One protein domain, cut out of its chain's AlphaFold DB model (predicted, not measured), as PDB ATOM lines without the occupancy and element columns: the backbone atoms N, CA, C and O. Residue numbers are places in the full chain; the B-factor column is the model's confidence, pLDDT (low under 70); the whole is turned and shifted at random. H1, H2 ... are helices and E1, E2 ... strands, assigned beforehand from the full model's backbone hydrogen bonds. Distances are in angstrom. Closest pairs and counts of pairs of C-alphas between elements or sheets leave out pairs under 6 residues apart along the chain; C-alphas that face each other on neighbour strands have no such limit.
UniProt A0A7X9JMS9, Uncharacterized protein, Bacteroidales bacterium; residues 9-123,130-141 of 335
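AT A GLANCE: This is residues 9 to 123 and 130 to 141 of the 335 residues of an uncharacterized protein of Bacteroidales bacterium (UniProt A0A7X9JMS9). Picture a twisted wall of four strands with helices over one face: the long helix H2 slants over E1 and E2, H4 crosses H2, and the short H7 lies over the edge strand E3. Residues 29 to 34 stick out at one end. The 127 printed residues hold seven named helices and four named strands, in the order E1 H1 H2 H3 E2 E3 E4 H4 H5 H6 H7; the mixed sheet runs E1 E2 E4 E3, and the class is mixed, helices and strands. The whole is compact, with a radius of gyration of the C-alphas of 15.6 A, and only just elongated, spanning 46 by 30 by 24 A.

IN THESE COORDINATES: Find C-alpha 9 at (21.365, -23.130, 100.391), where E1, residues 9 to 12, begins. Beside it look for E2, residues 65 to 70, 16.4 A long, then E4, residues 93 to 98, 17.3 A, and E3, residues 80 to 88, 18.7 A, which bends by 74 degrees at residue 85. From C-alpha 35 at (15.865, -16.389, 114.291), H2, residues 35 to 53, runs 27.0 A. H4, residues 100 to 111, measures 16.4 A. The short helices are H1, residues 18 to 21, H3, residues 55 to 58, H5, residues 119 to 123, H6, residues 130 to 133, and H7, residues 135 to 140, which ends at C-alpha 140, (46.158, -33.623, 98.149).

HOW THE PARTS SIT: Start at the sheet: E1 and E2 are parallel, with N 70 and O 11 2.8 A apart. E2 and E4 are parallel, with N 69 and O 96 at 2.8 A. E4 and E3 form an antiparallel hairpin, with N 88 and O 93 at 2.8 A. E1, H1 H2 H3 and E2 make a strand-helix-strand unit, two parallel neighbour strands with helices between. H2 and H7 on the same face give two layers, helices on one face of a sheet, at heights over the sheet of 9.1 A and 9.0 A. H2 touches H4 with residues 39 to 43 alone, about perpendicular at 87 degrees; the closest C-alphas are those of Val 42 and Tyr 106, 6.4 A. H4 and H6 only graze the sheet. H5 is close to H4 but not clearly touching, with C-alphas 102 and 121 closest at 6.0 A. H2 and H3 meet only through their link, and H1 is apart from H2. In H2, H4 and H7 every O i to N i+4 pair is within hydrogen-bond range; H5 has 0 of 1, but 2 of 2 O i to N i+3 pairs; H1, H3 and H6 are too short for an O i to N i+4 pair.

THE WHOLE: The farthest C-alphas, those of Glu 31 and Tyr 141, are 49.2 A apart. Residues 124 to 129 are cut out, leaving 11.0 A between C-alphas 123 and 130. The link from H1 to H2 is long, 13 residues. Look for pLDDT under 70 at residues 29 to 32, 76 to 77 and 141; the mean of the printed part is 89.1.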
ATOM      1  N   SER A   9      22.303 -22.604  99.399       93.12
ATOM      2  CA  SER A   9      21.365 -23.130 100.391       93.12
ATOM      3  C   SER A   9      21.947 -22.969 101.786       93.12
ATOM      4  O   SER A   9      23.097 -23.337 102.017       93.12
ATOM      5  N   ILE A  10      21.141 -22.446 102.703       92.50
ATOM      6  CA  ILE A  10      21.499 -22.270 104.109       92.50
ATOM      7  C   ILE A  10      20.611 -23.195 104.939       92.50
ATOM      8  O   ILE A  10      19.410 -23.289 104.679       92.50
ATOM      9  N   SER A  11      21.203 -23.911 105.889       92.12
ATOM     10  CA  SER A  11      20.488 -24.856 106.750       92.12
ATOM     11  C   SER A  11      21.097 -24.912 108.141       92.12
ATOM     12  O   SER A  11      22.309 -24.789 108.285       92.12
ATOM     13  N   PHE A  12      20.278 -25.175 109.153       90.44
ATOM     14  CA  PHE A  12      20.740 -25.407 110.520       90.44
ATOM     15  C   PHE A  12      21.307 -26.817 110.657       90.44
ATOM     16  O   PHE A  12      20.722 -27.777 110.156       90.44
ATOM     17  N   GLU A  13      22.455 -26.944 111.321       86.06
ATOM     18  CA  GLU A  13      23.119 -28.244 111.503       86.06
ATOM     19  C   GLU A  13      22.448 -29.112 112.575       86.06
ATOM     20  O   GLU A  13      22.622 -30.332 112.601       86.06
ATOM     21  N   SER A  14      21.664 -28.490 113.455       83.12
ATOM     22  CA  SER A  14      20.980 -29.145 114.564       83.12
ATOM     23  C   SER A  14      19.755 -28.357 115.008       83.12
ATOM     24  O   SER A  14      19.760 -27.125 114.960       83.12
ATOM     25  N   ASP A  15      18.760 -29.066 115.537       85.19
ATOM     26  CA  ASP A  15      17.668 -28.453 116.292       85.19
ATOM     27  C   ASP A  15      18.234 -27.728 117.527       85.19
ATOM     28  O   ASP A  15      19.126 -28.247 118.203       85.19
ATOM     29  N   TYR A  16      17.703 -26.547 117.838       84.38
ATOM     30  CA  TYR A  16      18.066 -25.745 119.009       84.38
ATOM     31  C   TYR A  16      16.806 -25.352 119.795       84.38
ATOM     32  O   TYR A  16      15.681 -25.461 119.304       84.38
ATOM     33  N   SER A  17      16.987 -24.930 121.043       85.19
ATOM     34  CA  SER A  17      15.921 -24.462 121.932       85.19
ATOM     35  C   SER A  17      16.048 -22.969 122.240       85.19
ATOM     36  O   SER A  17      17.115 -22.381 122.068       85.19
ATOM     37  N   ASP A  18      14.984 -22.363 122.775       83.06
ATOM     38  CA  ASP A  18      14.996 -20.962 123.230       83.06
ATOM     39  C   ASP A  18      16.126 -20.679 124.238       83.06
ATOM     40  O   ASP A  18      16.690 -19.587 124.270       83.06
ATOM     41  N   GLU A  19      16.487 -21.674 125.055       85.06
ATOM     42  CA  GLU A  19      17.562 -21.561 126.043       85.06
ATOM     43  C   GLU A  19      18.946 -21.463 125.384       85.06
ATOM     44  O   GLU A  19      19.819 -20.773 125.910       85.06
ATOM     45  N   ASP A  20      19.138 -22.107 124.230       84.00
ATOM     46  CA  ASP A  20      20.401 -22.079 123.483       84.00
ATOM     47  C   ASP A  20      20.631 -20.714 122.818       84.00
ATOM     48  O   ASP A  20      21.771 -20.294 122.623       84.00
ATOM     49  N   ILE A  21      19.545 -19.997 122.507       83.12
ATOM     50  CA  ILE A  21      19.594 -18.717 121.792       83.12
ATOM     51  C   ILE A  21      19.372 -17.493 122.687       83.12
ATOM     52  O   ILE A  21      19.533 -16.363 122.232       83.12
ATOM     53  N   LYS A  22      19.037 -17.685 123.969       82.94
ATOM     54  CA  LYS A  22      18.675 -16.603 124.906       82.94
ATOM     55  C   LYS A  22      19.730 -15.497 125.041       82.94
ATOM     56  O   LYS A  22      19.392 -14.364 125.373       82.94
ATOM     57  N   ASP A  23      21.002 -15.845 124.835       84.81
ATOM     58  CA  ASP A  23      22.145 -14.945 124.998       84.81
ATOM     59  C   ASP A  23      22.535 -14.258 123.674       84.81
ATOM     60  O   ASP A  23      23.383 -13.361 123.669       84.81
ATOM     61  N   PHE A  24      21.909 -14.632 122.549       86.31
ATOM     62  CA  PHE A  24      22.097 -13.934 121.282       86.31
ATOM     63  C   PHE A  24      21.401 -12.568 121.304       86.31
ATOM     64  O   PHE A  24      20.276 -12.434 121.792       86.31
ATOM     65  N   PRO A  25      22.039 -11.529 120.744       86.44
ATOM     66  CA  PRO A  25      21.492 -10.190 120.739       86.44
ATOM     67  C   PRO A  25      20.314 -10.146 119.774       86.44
ATOM     68  O   PRO A  25      20.383 -10.685 118.675       86.44
ATOM     69  N   GLY A  26      19.246  -9.482 120.191       81.19
ATOM     70  CA  GLY A  26      18.059  -9.305 119.374       81.19
ATOM     71  C   GLY A  26      16.802  -9.204 120.216       81.19
ATOM     72  O   GLY A  26      16.822  -9.401 121.431       81.19
ATOM     73  N   ASN A  27      15.699  -8.858 119.560       75.81
ATOM     74  CA  ASN A  27      14.376  -8.888 120.170       75.81
ATOM     75  C   ASN A  27      13.587 -10.084 119.630       75.81
ATOM     76  O   ASN A  27      12.620  -9.916 118.897       75.81
ATOM     77  N   TRP A  28      14.028 -11.288 119.990       80.06
ATOM     78  CA  TRP A  28      13.455 -12.559 119.522       80.06
ATOM     79  C   TRP A  28      12.058 -12.866 120.080       80.06
ATOM     80  O   TRP A  28      11.446 -13.850 119.694       80.06
ATOM     81  N   ASN A  29      11.545 -12.033 120.993       69.94
ATOM     82  CA  ASN A  29      10.200 -12.169 121.561       69.94
ATOM     83  C   ASN A  29       9.099 -11.571 120.662       69.94
ATOM     84  O   ASN A  29       7.945 -11.504 121.085       69.94
ATOM     85  N   ASP A  30       9.453 -11.051 119.486       69.19
ATOM     86  CA  ASP A  30       8.502 -10.547 118.496       69.19
ATOM     87  C   ASP A  30       7.937 -11.725 117.684       69.19
ATOM     88  O   ASP A  30       8.704 -12.472 117.080       69.19
ATOM     89  N   GLU A  31       6.610 -11.901 117.681       66.81
ATOM     90  CA  GLU A  31       5.936 -13.025 117.004       66.81
ATOM     91  C   GLU A  31       6.183 -13.039 115.482       66.81
ATOM     92  O   GLU A  31       6.005 -14.079 114.849       66.81
ATOM     93  N   ASP A  32       6.619 -11.911 114.911       67.75
ATOM     94  CA  ASP A  32       6.902 -11.755 113.483       67.75
ATOM     95  C   ASP A  32       8.385 -12.000 113.109       67.75
ATOM     96  O   ASP A  32       8.723 -11.932 111.927       67.75
ATOM     97  N   ILE A  33       9.289 -12.257 114.070       74.44
ATOM     98  CA  ILE A  33      10.735 -12.411 113.814       74.44
ATOM     99  C   ILE A  33      11.206 -13.829 114.141       74.44
ATOM    100  O   ILE A  33      11.336 -14.209 115.304       74.44
ATOM    101  N   PHE A  34      11.588 -14.579 113.109       84.62
ATOM    102  CA  PHE A  34      12.193 -15.901 113.259       84.62
ATOM    103  C   PHE A  34      13.720 -15.809 113.224       84.62
ATOM    104  O   PHE A  34      14.300 -15.297 112.264       84.62
ATOM    105  N   ILE A  35      14.392 -16.349 114.247       86.44
ATOM    106  CA  ILE A  35      15.865 -16.389 114.291       86.44
ATOM    107  C   ILE A  35      16.461 -17.094 113.077       86.44
ATOM    108  O   ILE A  35      17.500 -16.670 112.583       86.44
ATOM    109  N   GLU A  36      15.778 -18.109 112.552       88.69
ATOM    110  CA  GLU A  36      16.243 -18.856 111.384       88.69
ATOM    111  C   GLU A  36      16.301 -18.002 110.126       88.69
ATOM    112  O   GLU A  36      17.270 -18.074 109.366       88.69
ATOM    113  N   GLU A  37      15.277 -17.171 109.931       90.06
ATOM    114  CA  GLU A  37      15.188 -16.244 108.809       90.06
ATOM    115  C   GLU A  37      16.263 -15.167 108.939       90.06
ATOM    116  O   GLU A  37      17.052 -14.980 108.014       90.06
ATOM    117  N   VAL A  38      16.387 -14.540 110.117       92.31
ATOM    118  CA  VAL A  38      17.402 -13.497 110.330       92.31
ATOM    119  C   VAL A  38      18.818 -14.059 110.193       92.31
ATOM    120  O   VAL A  38      19.650 -13.442 109.535       92.31
ATOM    121  N   ALA A  39      19.103 -15.229 110.771       93.31
ATOM    122  CA  ALA A  39      20.397 -15.897 110.644       93.31
ATOM    123  C   ALA A  39      20.730 -16.207 109.183       93.31
ATOM    124  O   ALA A  39      21.840 -15.927 108.735       93.31
ATOM    125  N   SER A  40      19.765 -16.740 108.432       94.19
ATOM    126  CA  SER A  40      19.950 -17.039 107.014       94.19
ATOM    127  C   SER A  40      20.233 -15.775 106.207       94.19
ATOM    128  O   SER A  40      21.166 -15.766 105.404       94.19
ATOM    129  N   ASP A  41      19.493 -14.696 106.460       94.31
ATOM    130  CA  ASP A  41      19.654 -13.424 105.758       94.31
ATOM    131  C   ASP A  41      21.019 -12.785 106.028       94.31
ATOM    132  O   ASP A  41      21.725 -12.426 105.080       94.31
ATOM    133  N   VAL A  42      21.444 -12.688 107.295       95.00
ATOM    134  CA  VAL A  42      22.744 -12.081 107.626       95.00
ATOM    135  C   VAL A  42      23.906 -12.931 107.110       95.00
ATOM    136  O   VAL A  42      24.864 -12.395 106.552       95.00
ATOM    137  N   VAL A  43      23.819 -14.262 107.210       96.19
ATOM    138  CA  VAL A  43      24.841 -15.166 106.661       96.19
ATOM    139  C   VAL A  43      24.923 -15.023 105.144       96.19
ATOM    140  O   VAL A  43      26.021 -14.881 104.601       96.19
ATOM    141  N   TYR A  44      23.780 -14.996 104.455       96.12
ATOM    142  CA  TYR A  44      23.726 -14.790 103.011       96.12
ATOM    143  C   TYR A  44      24.325 -13.438 102.605       96.12
ATOM    144  O   TYR A  44      25.122 -13.363 101.664       96.12
ATOM    145  N   GLU A  45      23.981 -12.357 103.308       94.94
ATOM    146  CA  GLU A  45      24.511 -11.019 103.037       94.94
ATOM    147  C   GLU A  45      26.041 -10.990 103.163       94.94
ATOM    148  O   GLU A  45      26.738 -10.582 102.226       94.94
ATOM    149  N   HIS A  46      26.575 -11.470 104.288       95.44
ATOM    150  CA  HIS A  46      28.011 -11.451 104.552       95.44
ATOM    151  C   HIS A  46      28.790 -12.378 103.610       95.44
ATOM    152  O   HIS A  46      29.812 -11.963 103.052       95.44
ATOM    153  N   PHE A  47      28.284 -13.585 103.339       96.69
ATOM    154  CA  PHE A  47      28.908 -14.501 102.385       96.69
ATOM    155  C   PHE A  47      28.923 -13.913 100.967       96.69
ATOM    156  O   PHE A  47      29.950 -13.910 100.288       96.69
ATOM    157  N   THR A  48      27.796 -13.362 100.499       95.50
ATOM    158  CA  THR A  48      27.715 -12.802  99.140       95.50
ATOM    159  C   THR A  48      28.525 -11.518  98.974       95.50
ATOM    160  O   THR A  48      29.014 -11.252  97.871       95.50
ATOM    161  N   LYS A  49      28.730 -10.735 100.042       94.56
ATOM    162  CA  LYS A  49      29.695  -9.624 100.065       94.56
ATOM    163  C   LYS A  49      31.113 -10.138  99.794       94.56
ATOM    164  O   LYS A  49      31.745  -9.662  98.850       94.56
ATOM    165  N   ALA A  50      31.575 -11.138 100.544       95.88
ATOM    166  CA  ALA A  50      32.896 -11.737 100.349       95.88
ATOM    167  C   ALA A  50      33.049 -12.374  98.958       95.88
ATOM    168  O   ALA A  50      34.040 -12.150  98.260       95.88
ATOM    169  N   TRP A  51      32.013 -13.073  98.489       95.44
ATOM    170  CA  TRP A  51      31.963 -13.634  97.139       95.44
ATOM    171  C   TRP A  51      32.160 -12.572  96.054       95.44
ATOM    172  O   TRP A  51      32.899 -12.779  95.093       95.44
ATOM    173  N   ARG A  52      31.517 -11.406  96.194       94.56
ATOM    174  CA  ARG A  52      31.683 -10.282  95.259       94.56
ATOM    175  C   ARG A  52      33.092  -9.701  95.315       94.56
ATOM    176  O   ARG A  52      33.634  -9.385  94.257       94.56
ATOM    177  N   ASN A  53      33.680  -9.588  96.506       94.62
ATOM    178  CA  ASN A  53      35.054  -9.110  96.675       94.62
ATOM    179  C   ASN A  53      36.057 -10.018  95.949       94.62
ATOM    180  O   ASN A  53      36.953  -9.522  95.267       94.62
ATOM    181  N   LEU A  54      35.865 -11.337  96.039       96.31
ATOM    182  CA  LEU A  54      36.741 -12.343  95.432       96.31
ATOM    183  C   LEU A  54      36.314 -12.779  94.024       96.31
ATOM    184  O   LEU A  54      36.957 -13.642  93.426       96.31
ATOM    185  N   TYR A  55      35.272 -12.168  93.453       94.12
ATOM    186  CA  TYR A  55      34.745 -12.540  92.140       94.12
ATOM    187  C   TYR A  55      35.812 -12.632  91.032       94.12
ATOM    188  O   TYR A  55      35.768 -13.602  90.274       94.12
ATOM    189  N   PRO A  56      36.816 -11.731  90.946       94.50
ATOM    190  CA  PRO A  56      37.884 -11.842  89.945       94.50
ATOM    191  C   PRO A  56      38.721 -13.132  90.020       94.50
ATOM    192  O   PRO A  56      39.402 -13.473  89.056       94.50
ATOM    193  N   LEU A  57      38.714 -13.829  91.162       95.69
ATOM    194  CA  LEU A  57      39.393 -15.115  91.363       95.69
ATOM    195  C   LEU A  57      38.470 -16.313  91.103       95.69
ATOM    196  O   LEU A  57      38.942 -17.414  90.822       95.69
ATOM    197  N   ILE A  58      37.163 -16.096  91.225       94.06
ATOM    198  CA  ILE A  58      36.116 -17.108  91.072       94.06
ATOM    199  C   ILE A  58      35.664 -17.211  89.611       94.06
ATOM    200  O   ILE A  58      35.254 -18.281  89.162       94.06
ATOM    201  N   GLU A  59      35.723 -16.107  88.863       90.12
ATOM    202  CA  GLU A  59      35.266 -16.034  87.478       90.12
ATOM    203  C   GLU A  59      35.872 -17.163  86.623       90.12
ATOM    204  O   GLU A  59      37.088 -17.311  86.507       90.12
ATOM    205  N   GLY A  60      34.998 -17.976  86.020       85.62
ATOM    206  CA  GLY A  60      35.383 -19.115  85.185       85.62
ATOM    207  C   GLY A  60      35.505 -20.460  85.911       85.62
ATOM    208  O   GLY A  60      35.722 -21.466  85.237       85.62
ATOM    209  N   LYS A  61      35.332 -20.521  87.239       88.06
ATOM    210  CA  LYS A  61      35.184 -21.794  87.964       88.06
ATOM    211  C   LYS A  61      33.772 -22.366  87.821       88.06
ATOM    212  O   LYS A  61      32.788 -21.628  87.758       88.06
ATOM    213  N   THR A  62      33.680 -23.694  87.804       89.69
ATOM    214  CA  THR A  62      32.410 -24.423  87.868       89.69
ATOM    215  C   THR A  62      31.853 -24.327  89.282       89.69
ATOM    216  O   THR A  62      32.432 -24.890  90.202       89.69
ATOM    217  N   ILE A  63      30.734 -23.622  89.450       91.88
ATOM    218  CA  ILE A  63      30.014 -23.532  90.722       91.88
ATOM    219  C   ILE A  63      28.569 -23.964  90.472       91.88
ATOM    220  O   ILE A  63      27.807 -23.246  89.824       91.88
ATOM    221  N   ASN A  64      28.206 -25.139  90.974       92.12
ATOM    222  CA  ASN A  64      26.867 -25.708  90.860       92.12
ATOM    223  C   ASN A  64      26.033 -25.430  92.111       92.12
ATOM    224  O   ASN A  64      24.861 -25.058  92.000       92.12
ATOM    225  N   SER A  65      26.622 -25.588  93.298       93.62
ATOM    226  CA  SER A  65      25.946 -25.273  94.553       93.62
ATOM    227  C   SER A  65      26.912 -24.894  95.669       93.62
ATOM    228  O   SER A  65      28.066 -25.323  95.698       93.62
ATOM    229  N   ILE A  66      26.410 -24.069  96.584       96.19
ATOM    230  CA  ILE A  66      27.058 -23.740  97.848       96.19
ATOM    231  C   ILE A  66      26.076 -24.062  98.965       96.19
ATOM    232  O   ILE A  66      24.954 -23.559  98.968       96.19
ATOM    233  N   CYS A  67      26.506 -24.876  99.916       95.75
ATOM    234  CA  CYS A  67      25.752 -25.188 101.120       95.75
ATOM    235  C   CYS A  67      26.441 -24.532 102.313       95.75
ATOM    236  O   CYS A  67      27.640 -24.727 102.492       95.75
ATOM    237  N   ILE A  68      25.704 -23.771 103.121       96.38
ATOM    238  CA  ILE A  68      26.219 -23.163 104.351       96.38
ATOM    239  C   ILE A  68      25.418 -23.700 105.539       96.38
ATOM    240  O   ILE A  68      24.221 -23.439 105.659       96.38
ATOM    241  N   GLY A  69      26.086 -24.463 106.398       94.81
ATOM    242  CA  GLY A  69      25.573 -24.908 107.686       94.81
ATOM    243  C   GLY A  69      25.622 -23.785 108.721       94.81
ATOM    244  O   GLY A  69      26.621 -23.077 108.836       94.81
ATOM    245  N   ILE A  70      24.543 -23.604 109.474       94.38
ATOM    246  CA  ILE A  70      24.512 -22.741 110.652       94.38
ATOM    247  C   ILE A  70      24.595 -23.633 111.892       94.38
ATOM    248  O   ILE A  70      23.642 -24.338 112.232       94.38
ATOM    249  N   ASP A  71      25.736 -23.577 112.573       91.44
ATOM    250  CA  ASP A  71      25.994 -24.267 113.835       91.44
ATOM    251  C   ASP A  71      25.671 -23.330 115.008       91.44
ATOM    252  O   ASP A  71      26.555 -22.706 115.598       91.44
ATOM    253  N   ILE A  72      24.380 -23.195 115.339       87.44
ATOM    254  CA  ILE A  72      23.932 -22.380 116.485       87.44
ATOM    255  C   ILE A  72      24.495 -22.915 117.809       87.44
ATOM    256  O   ILE A  72      24.814 -22.134 118.703       87.44
ATOM    257  N   LEU A  73      24.615 -24.236 117.947       86.56
ATOM    258  CA  LEU A  73      25.010 -24.876 119.202       86.56
ATOM    259  C   LEU A  73      26.533 -24.889 119.416       86.56
ATOM    260  O   LEU A  73      26.998 -25.210 120.510       86.56
ATOM    261  N   GLY A  74      27.320 -24.548 118.392       83.75
ATOM    262  CA  GLY A  74      28.779 -24.588 118.444       83.75
ATOM    263  C   GLY A  74      29.341 -26.006 118.528       83.75
ATOM    264  O   GLY A  74      30.420 -26.202 119.091       83.75
ATOM    265  N   ILE A  75      28.638 -27.002 117.983       82.19
ATOM    266  CA  ILE A  75      29.061 -28.410 117.977       82.19
ATOM    267  C   ILE A  75      30.451 -28.549 117.340       82.19
ATOM    268  O   ILE A  75      31.303 -29.289 117.842       82.19
ATOM    269  N   ASN A  76      30.708 -27.792 116.274       69.88
ATOM    270  CA  ASN A  76      31.948 -27.831 115.510       69.88
ATOM    271  C   ASN A  76      33.023 -26.852 116.025       69.88
ATOM    272  O   ASN A  76      34.147 -26.880 115.522       69.88
ATOM    273  N   ASN A  77      32.726 -26.042 117.056       62.84
ATOM    274  CA  ASN A  77      33.649 -25.129 117.761       62.84
ATOM    275  C   ASN A  77      34.508 -24.203 116.858       62.84
ATOM    276  O   ASN A  77      35.581 -23.757 117.268       62.84
ATOM    277  N   GLY A  78      34.058 -23.908 115.634       73.81
ATOM    278  CA  GLY A  78      34.732 -23.023 114.677       73.81
ATOM    279  C   GLY A  78      34.072 -21.644 114.564       73.81
ATOM    280  O   GLY A  78      32.917 -21.473 114.946       73.81
ATOM    281  N   LEU A  79      34.802 -20.659 114.027       85.12
ATOM    282  CA  LEU A  79      34.240 -19.347 113.671       85.12
ATOM    283  C   LEU A  79      33.386 -19.463 112.401       85.12
ATOM    284  O   LEU A  79      32.168 -19.336 112.444       85.12
ATOM    285  N   ALA A  80      34.044 -19.766 111.290       91.06
ATOM    286  CA  ALA A  80      33.463 -20.308 110.076       91.06
ATOM    287  C   ALA A  80      34.429 -21.377 109.550       91.06
ATOM    288  O   ALA A  80      35.541 -21.517 110.071       91.06
ATOM    289  N   ARG A  81      33.988 -22.176 108.582       92.69
ATOM    290  CA  ARG A  81      34.814 -23.238 108.005       92.69
ATOM    291  C   ARG A  81      34.392 -23.558 106.583       92.69
ATOM    292  O   ARG A  81      33.205 -23.683 106.308       92.69
ATOM    293  N   TYR A  82      35.363 -23.812 105.722       95.00
ATOM    294  CA  TYR A  82      35.200 -24.548 104.480       95.00
ATOM    295  C   TYR A  82      35.335 -26.067 104.714       95.00
ATOM    296  O   TYR A  82      36.368 -26.562 105.185       95.00
ATOM    297  N   TYR A  83      34.293 -26.830 104.375       90.94
ATOM    298  CA  TYR A  83      34.277 -28.293 104.473       90.94
ATOM    299  C   TYR A  83      34.857 -28.917 103.210       90.94
ATOM    300  O   TYR A  83      34.138 -29.365 102.317       90.94
ATOM    301  N   HIS A  84      36.183 -28.946 103.127       88.00
ATOM    302  CA  HIS A  84      36.878 -29.570 102.004       88.00
ATOM    303  C   HIS A  84      36.594 -31.078 101.900       88.00
ATOM    304  O   HIS A  84      36.644 -31.617 100.798       88.00
ATOM    305  N   GLU A  85      36.288 -31.752 103.014       83.62
ATOM    306  CA  GLU A  85      35.952 -33.180 103.036       83.62
ATOM    307  C   GLU A  85      34.575 -33.490 102.429       83.62
ATOM    308  O   GLU A  85      34.414 -34.534 101.799       83.62
ATOM    309  N   ASP A  86      33.625 -32.563 102.572       84.00
ATOM    310  CA  ASP A  86      32.241 -32.690 102.093       84.00
ATOM    311  C   ASP A  86      31.984 -31.880 100.809       84.00
ATOM    312  O   ASP A  86      30.844 -31.718 100.372       84.00
ATOM    313  N   SER A  87      33.048 -31.354 100.197       91.50
ATOM    314  CA  SER A  87      32.991 -30.615  98.937       91.50
ATOM    315  C   SER A  87      33.480 -31.460  97.769       91.50
ATOM    316  O   SER A  87      34.459 -32.197  97.881       91.50
ATOM    317  N   ASP A  88      32.867 -31.252  96.609       90.62
ATOM    318  CA  ASP A  88      33.287 -31.817  95.333       90.62
ATOM    319  C   ASP A  88      33.685 -30.687  94.378       90.62
ATOM    320  O   ASP A  88      32.847 -29.977  93.817       90.62
ATOM    321  N   ASN A  89      34.992 -30.504  94.202       90.25
ATOM    322  CA  ASN A  89      35.525 -29.462  93.333       90.25
ATOM    323  C   ASN A  89      35.364 -29.775  91.833       90.25
ATOM    324  O   ASN A  89      35.368 -28.843  91.030       90.25
ATOM    325  N   GLU A  90      35.221 -31.044  91.437       89.00
ATOM    326  CA  GLU A  90      34.991 -31.415  90.032       89.00
ATOM    327  C   GLU A  90      33.536 -31.147  89.636       89.00
ATOM    328  O   GLU A  90      33.268 -30.583  88.570       89.00
ATOM    329  N   GLU A  91      32.603 -31.485  90.526       91.25
ATOM    330  CA  GLU A  91      31.180 -31.201  90.359       91.25
ATOM    331  C   GLU A  91      30.798 -29.768  90.757       91.25
ATOM    332  O   GLU A  91      29.665 -29.356  90.520       91.25
ATOM    333  N   GLY A  92      31.705 -28.983  91.337       92.69
ATOM    334  CA  GLY A  92      31.445 -27.597  91.734       92.69
ATOM    335  C   GLY A  92      30.447 -27.459  92.890       92.69
ATOM    336  O   GLY A  92      29.667 -26.503  92.908       92.69
ATOM    337  N   ASN A  93      30.428 -28.417  93.816       95.25
ATOM    338  CA  ASN A  93      29.575 -28.422  95.004       95.25
ATOM    339  C   ASN A  93      30.429 -28.141  96.243       95.25
ATOM    340  O   ASN A  93      31.358 -28.890  96.535       95.25
ATOM    341  N   TYR A  94      30.125 -27.069  96.974       95.88
ATOM    342  CA  TYR A  94      30.986 -26.590  98.057       95.88
ATOM    343  C   TYR A  94      30.219 -26.437  99.368       95.88
ATOM    344  O   TYR A  94      29.150 -25.829  99.400       95.88
ATOM    345  N   GLY A  95      30.779 -26.979 100.448       95.31
ATOM    346  CA  GLY A  95      30.221 -26.910 101.796       95.31
ATOM    347  C   GLY A  95      30.964 -25.915 102.681       95.31
ATOM    348  O   GLY A  95      32.194 -25.879 102.693       95.31
ATOM    349  N   PHE A  96      30.215 -25.141 103.458       96.25
ATOM    350  CA  PHE A  96      30.719 -24.221 104.470       96.25
ATOM    351  C   PHE A  96      29.906 -24.351 105.760       96.25
ATOM    352  O   PHE A  96      28.778 -24.835 105.726       96.25
ATOM    353  N   ALA A  97      30.444 -23.855 106.868       95.12
ATOM    354  CA  ALA A  97      29.706 -23.613 108.102       95.12
ATOM    355  C   ALA A  97      30.042 -22.263 108.713       95.12
ATOM    356  O   ALA A  97      31.125 -21.717 108.496       95.12
ATOM    357  N   VAL A  98      29.128 -21.787 109.549       95.25
ATOM    358  CA  VAL A  98      29.321 -20.660 110.456       95.25
ATOM    359  C   VAL A  98      28.900 -21.047 111.868       95.25
ATOM    360  O   VAL A  98      27.855 -21.664 112.068       95.25
ATOM    361  N   GLY A  99      29.731 -20.691 112.842       93.69
ATOM    362  CA  GLY A  99      29.511 -20.968 114.254       93.69
ATOM    363  C   GLY A  99      28.870 -19.805 115.019       93.69
ATOM    364  O   GLY A  99      28.675 -18.703 114.489       93.69
ATOM    365  N   PRO A 100      28.600 -20.010 116.319       91.69
ATOM    366  CA  PRO A 100      27.759 -19.117 117.110       91.69
ATOM    367  C   PRO A 100      28.390 -17.744 117.352       91.69
ATOM    368  O   PRO A 100      27.680 -16.746 117.425       91.69
ATOM    369  N   TYR A 101      29.720 -17.658 117.437       92.12
ATOM    370  CA  TYR A 101      30.403 -16.379 117.647       92.12
ATOM    371  C   TYR A 101      30.210 -15.414 116.467       92.12
ATOM    372  O   TYR A 101      29.910 -14.241 116.672       92.12
ATOM    373  N   ILE A 102      30.336 -15.911 115.233       93.88
ATOM    374  CA  ILE A 102      30.148 -15.092 114.031       93.88
ATOM    375  C   ILE A 102      28.686 -14.652 113.915       93.88
ATOM    376  O   ILE A 102      28.413 -13.476 113.685       93.88
ATOM    377  N   LEU A 103      27.741 -15.569 114.155       93.06
ATOM    378  CA  LEU A 103      26.308 -15.251 114.186       93.06
ATOM    379  C   LEU A 103      25.986 -14.173 115.225       93.06
ATOM    380  O   LEU A 103      25.247 -13.236 114.940       93.06
ATOM    381  N   TYR A 104      26.579 -14.272 116.415       92.56
ATOM    382  CA  TYR A 104      26.417 -13.292 117.482       92.56
ATOM    383  C   TYR A 104      26.860 -11.886 117.046       92.56
ATOM    384  O   TYR A 104      26.139 -10.910 117.274       92.56
ATOM    385  N   GLU A 105      28.005 -11.766 116.372       93.94
ATOM    386  CA  GLU A 105      28.498 -10.491 115.835       93.94
ATOM    387  C   GLU A 105      27.622  -9.953 114.689       93.94
ATOM    388  O   GLU A 105      27.328  -8.753 114.656       93.94
ATOM    389  N   TYR A 106      27.132 -10.825 113.803       94.69
ATOM    390  CA  TYR A 106      26.192 -10.451 112.738       94.69
ATOM    391  C   TYR A 106      24.873  -9.936 113.296       94.69
ATOM    392  O   TYR A 106      24.372  -8.903 112.856       94.69
ATOM    393  N   PHE A 107      24.340 -10.587 114.324       93.81
ATOM    394  CA  PHE A 107      23.134 -10.129 114.995       93.81
ATOM    395  C   PHE A 107      23.339  -8.771 115.658       93.81
ATOM    396  O   PHE A 107      22.548  -7.858 115.419       93.81
ATOM    397  N   LYS A 108      24.433  -8.548 116.401       93.19
ATOM    398  CA  LYS A 108      24.715  -7.200 116.927       93.19
ATOM    399  C   LYS A 108      24.674  -6.144 115.827       93.19
ATOM    400  O   LYS A 108      24.074  -5.094 116.026       93.19
ATOM    401  N   LYS A 109      25.289  -6.434 114.676       93.06
ATOM    402  CA  LYS A 109      25.309  -5.525 113.530       93.06
ATOM    403  C   LYS A 109      23.927  -5.308 112.910       93.06
ATOM    404  O   LYS A 109      23.626  -4.191 112.492       93.06
ATOM    405  N   TYR A 110      23.105  -6.351 112.856       92.75
ATOM    406  CA  TYR A 110      21.738  -6.300 112.345       92.75
ATOM    407  C   TYR A 110      20.838  -5.403 113.213       92.75
ATOM    408  O   TYR A 110      20.158  -4.522 112.688       92.75
ATOM    409  N   TRP A 111      20.875  -5.567 114.541       91.62
ATOM    410  CA  TRP A 111      20.071  -4.757 115.472       91.62
ATOM    411  C   TRP A 111      20.639  -3.358 115.731       91.62
ATOM    412  O   TRP A 111      19.876  -2.420 115.968       91.62
ATOM    413  N   ASP A 112      21.959  -3.200 115.681       92.00
ATOM    414  CA  ASP A 112      22.646  -1.919 115.804       92.00
ATOM    415  C   ASP A 112      23.554  -1.692 114.593       92.00
ATOM    416  O   ASP A 112      24.714  -2.106 114.543       92.00
ATOM    417  N   ASN A 113      23.039  -0.948 113.614       87.12
ATOM    418  CA  ASN A 113      23.788  -0.628 112.402       87.12
ATOM    419  C   ASN A 113      25.053   0.217 112.664       87.12
ATOM    420  O   ASN A 113      25.917   0.293 111.782       87.12
ATOM    421  N   THR A 114      25.201   0.817 113.851       92.62
ATOM    422  CA  THR A 114      26.400   1.560 114.257       92.62
ATOM    423  C   THR A 114      27.468   0.665 114.877       92.62
ATOM    424  O   THR A 114      28.628   1.077 114.951       92.62
ATOM    425  N   TYR A 115      27.116  -0.571 115.245       93.31
ATOM    426  CA  TYR A 115      28.058  -1.557 115.755       93.31
ATOM    427  C   TYR A 115      29.173  -1.818 114.736       93.31
ATOM    428  O   TYR A 115      28.935  -1.951 113.531       93.31
ATOM    429  N   ILE A 116      30.412  -1.874 115.217       89.81
ATOM    430  CA  ILE A 116      31.582  -2.221 114.413       89.81
ATOM    431  C   ILE A 116      31.970  -3.632 114.830       89.81
ATOM    432  O   ILE A 116      32.422  -3.828 115.957       89.81
ATOM    433  N   MET A 117      31.752  -4.592 113.932       89.19
ATOM    434  CA  MET A 117      32.138  -5.984 114.160       89.19
ATOM    435  C   MET A 117      33.646  -6.096 114.329       89.19
ATOM    436  O   MET A 117      34.408  -5.279 113.795       89.19
ATOM    437  N   ASP A 118      34.080  -7.128 115.046       84.94
ATOM    438  CA  ASP A 118      35.493  -7.448 115.058       84.94
ATOM    439  C   ASP A 118      35.982  -7.770 113.636       84.94
ATOM    440  O   ASP A 118      35.277  -8.284 112.766       84.94
ATOM    441  N   THR A 119      37.231  -7.409 113.388       81.44
ATOM    442  CA  THR A 119      37.790  -7.485 112.042       81.44
ATOM    443  C   THR A 119      38.034  -8.909 111.547       81.44
ATOM    444  O   THR A 119      38.079  -9.107 110.341       81.44
ATOM    445  N   ILE A 120      38.185  -9.897 112.436       84.38
ATOM    446  CA  ILE A 120      38.303 -11.301 112.017       84.38
ATOM    447  C   ILE A 120      36.954 -11.741 111.439       84.38
ATOM    448  O   ILE A 120      36.907 -12.297 110.345       84.38
ATOM    449  N   THR A 121      35.855 -11.388 112.109       88.00
ATOM    450  CA  THR A 121      34.489 -11.641 111.639       88.00
ATOM    451  C   THR A 121      34.173 -10.975 110.297       88.00
ATOM    452  O   THR A 121      33.509 -11.590 109.461       88.00
ATOM    453  N   ASP A 122      34.652  -9.750 110.041       87.00
ATOM    454  CA  ASP A 122      34.355  -9.046 108.777       87.00
ATOM    455  C   ASP A 122      35.040  -9.670 107.544       87.00
ATOM    456  O   ASP A 122      34.583  -9.432 106.428       87.00
ATOM    457  N   PHE A 123      36.093 -10.477 107.733       91.69
ATOM    458  CA  PHE A 123      36.869 -11.104 106.648       91.69
ATOM    459  C   PHE A 123      36.842 -12.639 106.651       91.69
ATOM    460  O   PHE A 123      37.528 -13.273 105.845       91.69
ATOM    461  N   LEU A 130      38.820 -18.520 100.020       98.00
ATOM    462  CA  LEU A 130      40.178 -18.786  99.543       98.00
ATOM    463  C   LEU A 130      40.593 -20.244  99.770       98.00
ATOM    464  O   LEU A 130      41.204 -20.823  98.869       98.00
ATOM    465  N   HIS A 131      40.178 -20.870 100.875       97.12
ATOM    466  CA  HIS A 131      40.326 -22.322 101.048       97.12
ATOM    467  C   HIS A 131      39.563 -23.108  99.976       97.12
ATOM    468  O   HIS A 131      40.110 -24.044  99.395       97.12
ATOM    469  N   MET A 132      38.339 -22.693  99.629       96.88
ATOM    470  CA  MET A 132      37.582 -23.287  98.516       96.88
ATOM    471  C   MET A 132      38.335 -23.171  97.183       96.88
ATOM    472  O   MET A 132      38.408 -24.130  96.411       96.88
ATOM    473  N   LEU A 133      38.925 -22.009  96.888       96.62
ATOM    474  CA  LEU A 133      39.685 -21.809  95.652       96.62
ATOM    475  C   LEU A 133      40.948 -22.678  95.585       96.62
ATOM    476  O   LEU A 133      41.366 -23.037  94.479       96.62
ATOM    477  N   ASP A 134      41.489 -23.046  96.743       95.94
ATOM    478  CA  ASP A 134      42.697 -23.845  96.927       95.94
ATOM    479  C   ASP A 134      42.437 -25.340  97.225       95.94
ATOM    480  O   ASP A 134      43.361 -26.100  97.526       95.94
ATOM    481  N   HIS A 135      41.181 -25.783  97.086       93.56
ATOM    482  CA  HIS A 135      40.696 -27.122  97.440       93.56
ATOM    483  C   HIS A 135      41.673 -28.257  97.105       93.56
ATOM    484  O   HIS A 135      42.019 -29.051  97.976       93.56
ATOM    485  N   ASN A 136      42.155 -28.326  95.858       90.62
ATOM    486  CA  ASN A 136      42.987 -29.437  95.388       90.62
ATOM    487  C   ASN A 136      44.292 -29.590  96.185       90.62
ATOM    488  O   ASN A 136      44.700 -30.718  96.444       90.62
ATOM    489  N   ASN A 137      44.938 -28.492  96.592       89.94
ATOM    490  CA  ASN A 137      46.159 -28.569  97.402       89.94
ATOM    491  C   ASN A 137      45.851 -28.955  98.852       89.94
ATOM    492  O   ASN A 137      46.650 -29.651  99.477       89.94
ATOM    493  N   ILE A 138      44.698 -28.529  99.378       88.81
ATOM    494  CA  ILE A 138      44.245 -28.887 100.727       88.81
ATOM    495  C   ILE A 138      43.964 -30.392 100.804       88.81
ATOM    496  O   ILE A 138      44.441 -31.056 101.723       88.81
ATOM    497  N   ILE A 139      43.251 -30.945  99.817       84.81
ATOM    498  CA  ILE A 139      42.885 -32.365  99.800       84.81
ATOM    499  C   ILE A 139      43.990 -33.290  99.279       84.81
ATOM    500  O   ILE A 139      43.863 -34.500  99.424       84.81
ATOM    501  N   GLU A 140      45.066 -32.778  98.667       77.31
ATOM    502  CA  GLU A 140      46.158 -33.623  98.149       77.31
ATOM    503  C   GLU A 140      46.802 -34.474  99.256       77.31
ATOM    504  O   GLU A 140      47.221 -35.611  99.018       77.31
ATOM    505  N   TYR A 141      46.843 -33.929 100.473       68.81
ATOM    506  CA  TYR A 141      47.358 -34.586 101.665       68.81
ATOM    507  C   TYR A 141      46.231 -34.749 102.686       68.81
ATOM    508  O   TYR A 141      46.175 -34.032 103.686       68.81
TER     509      TYR A 141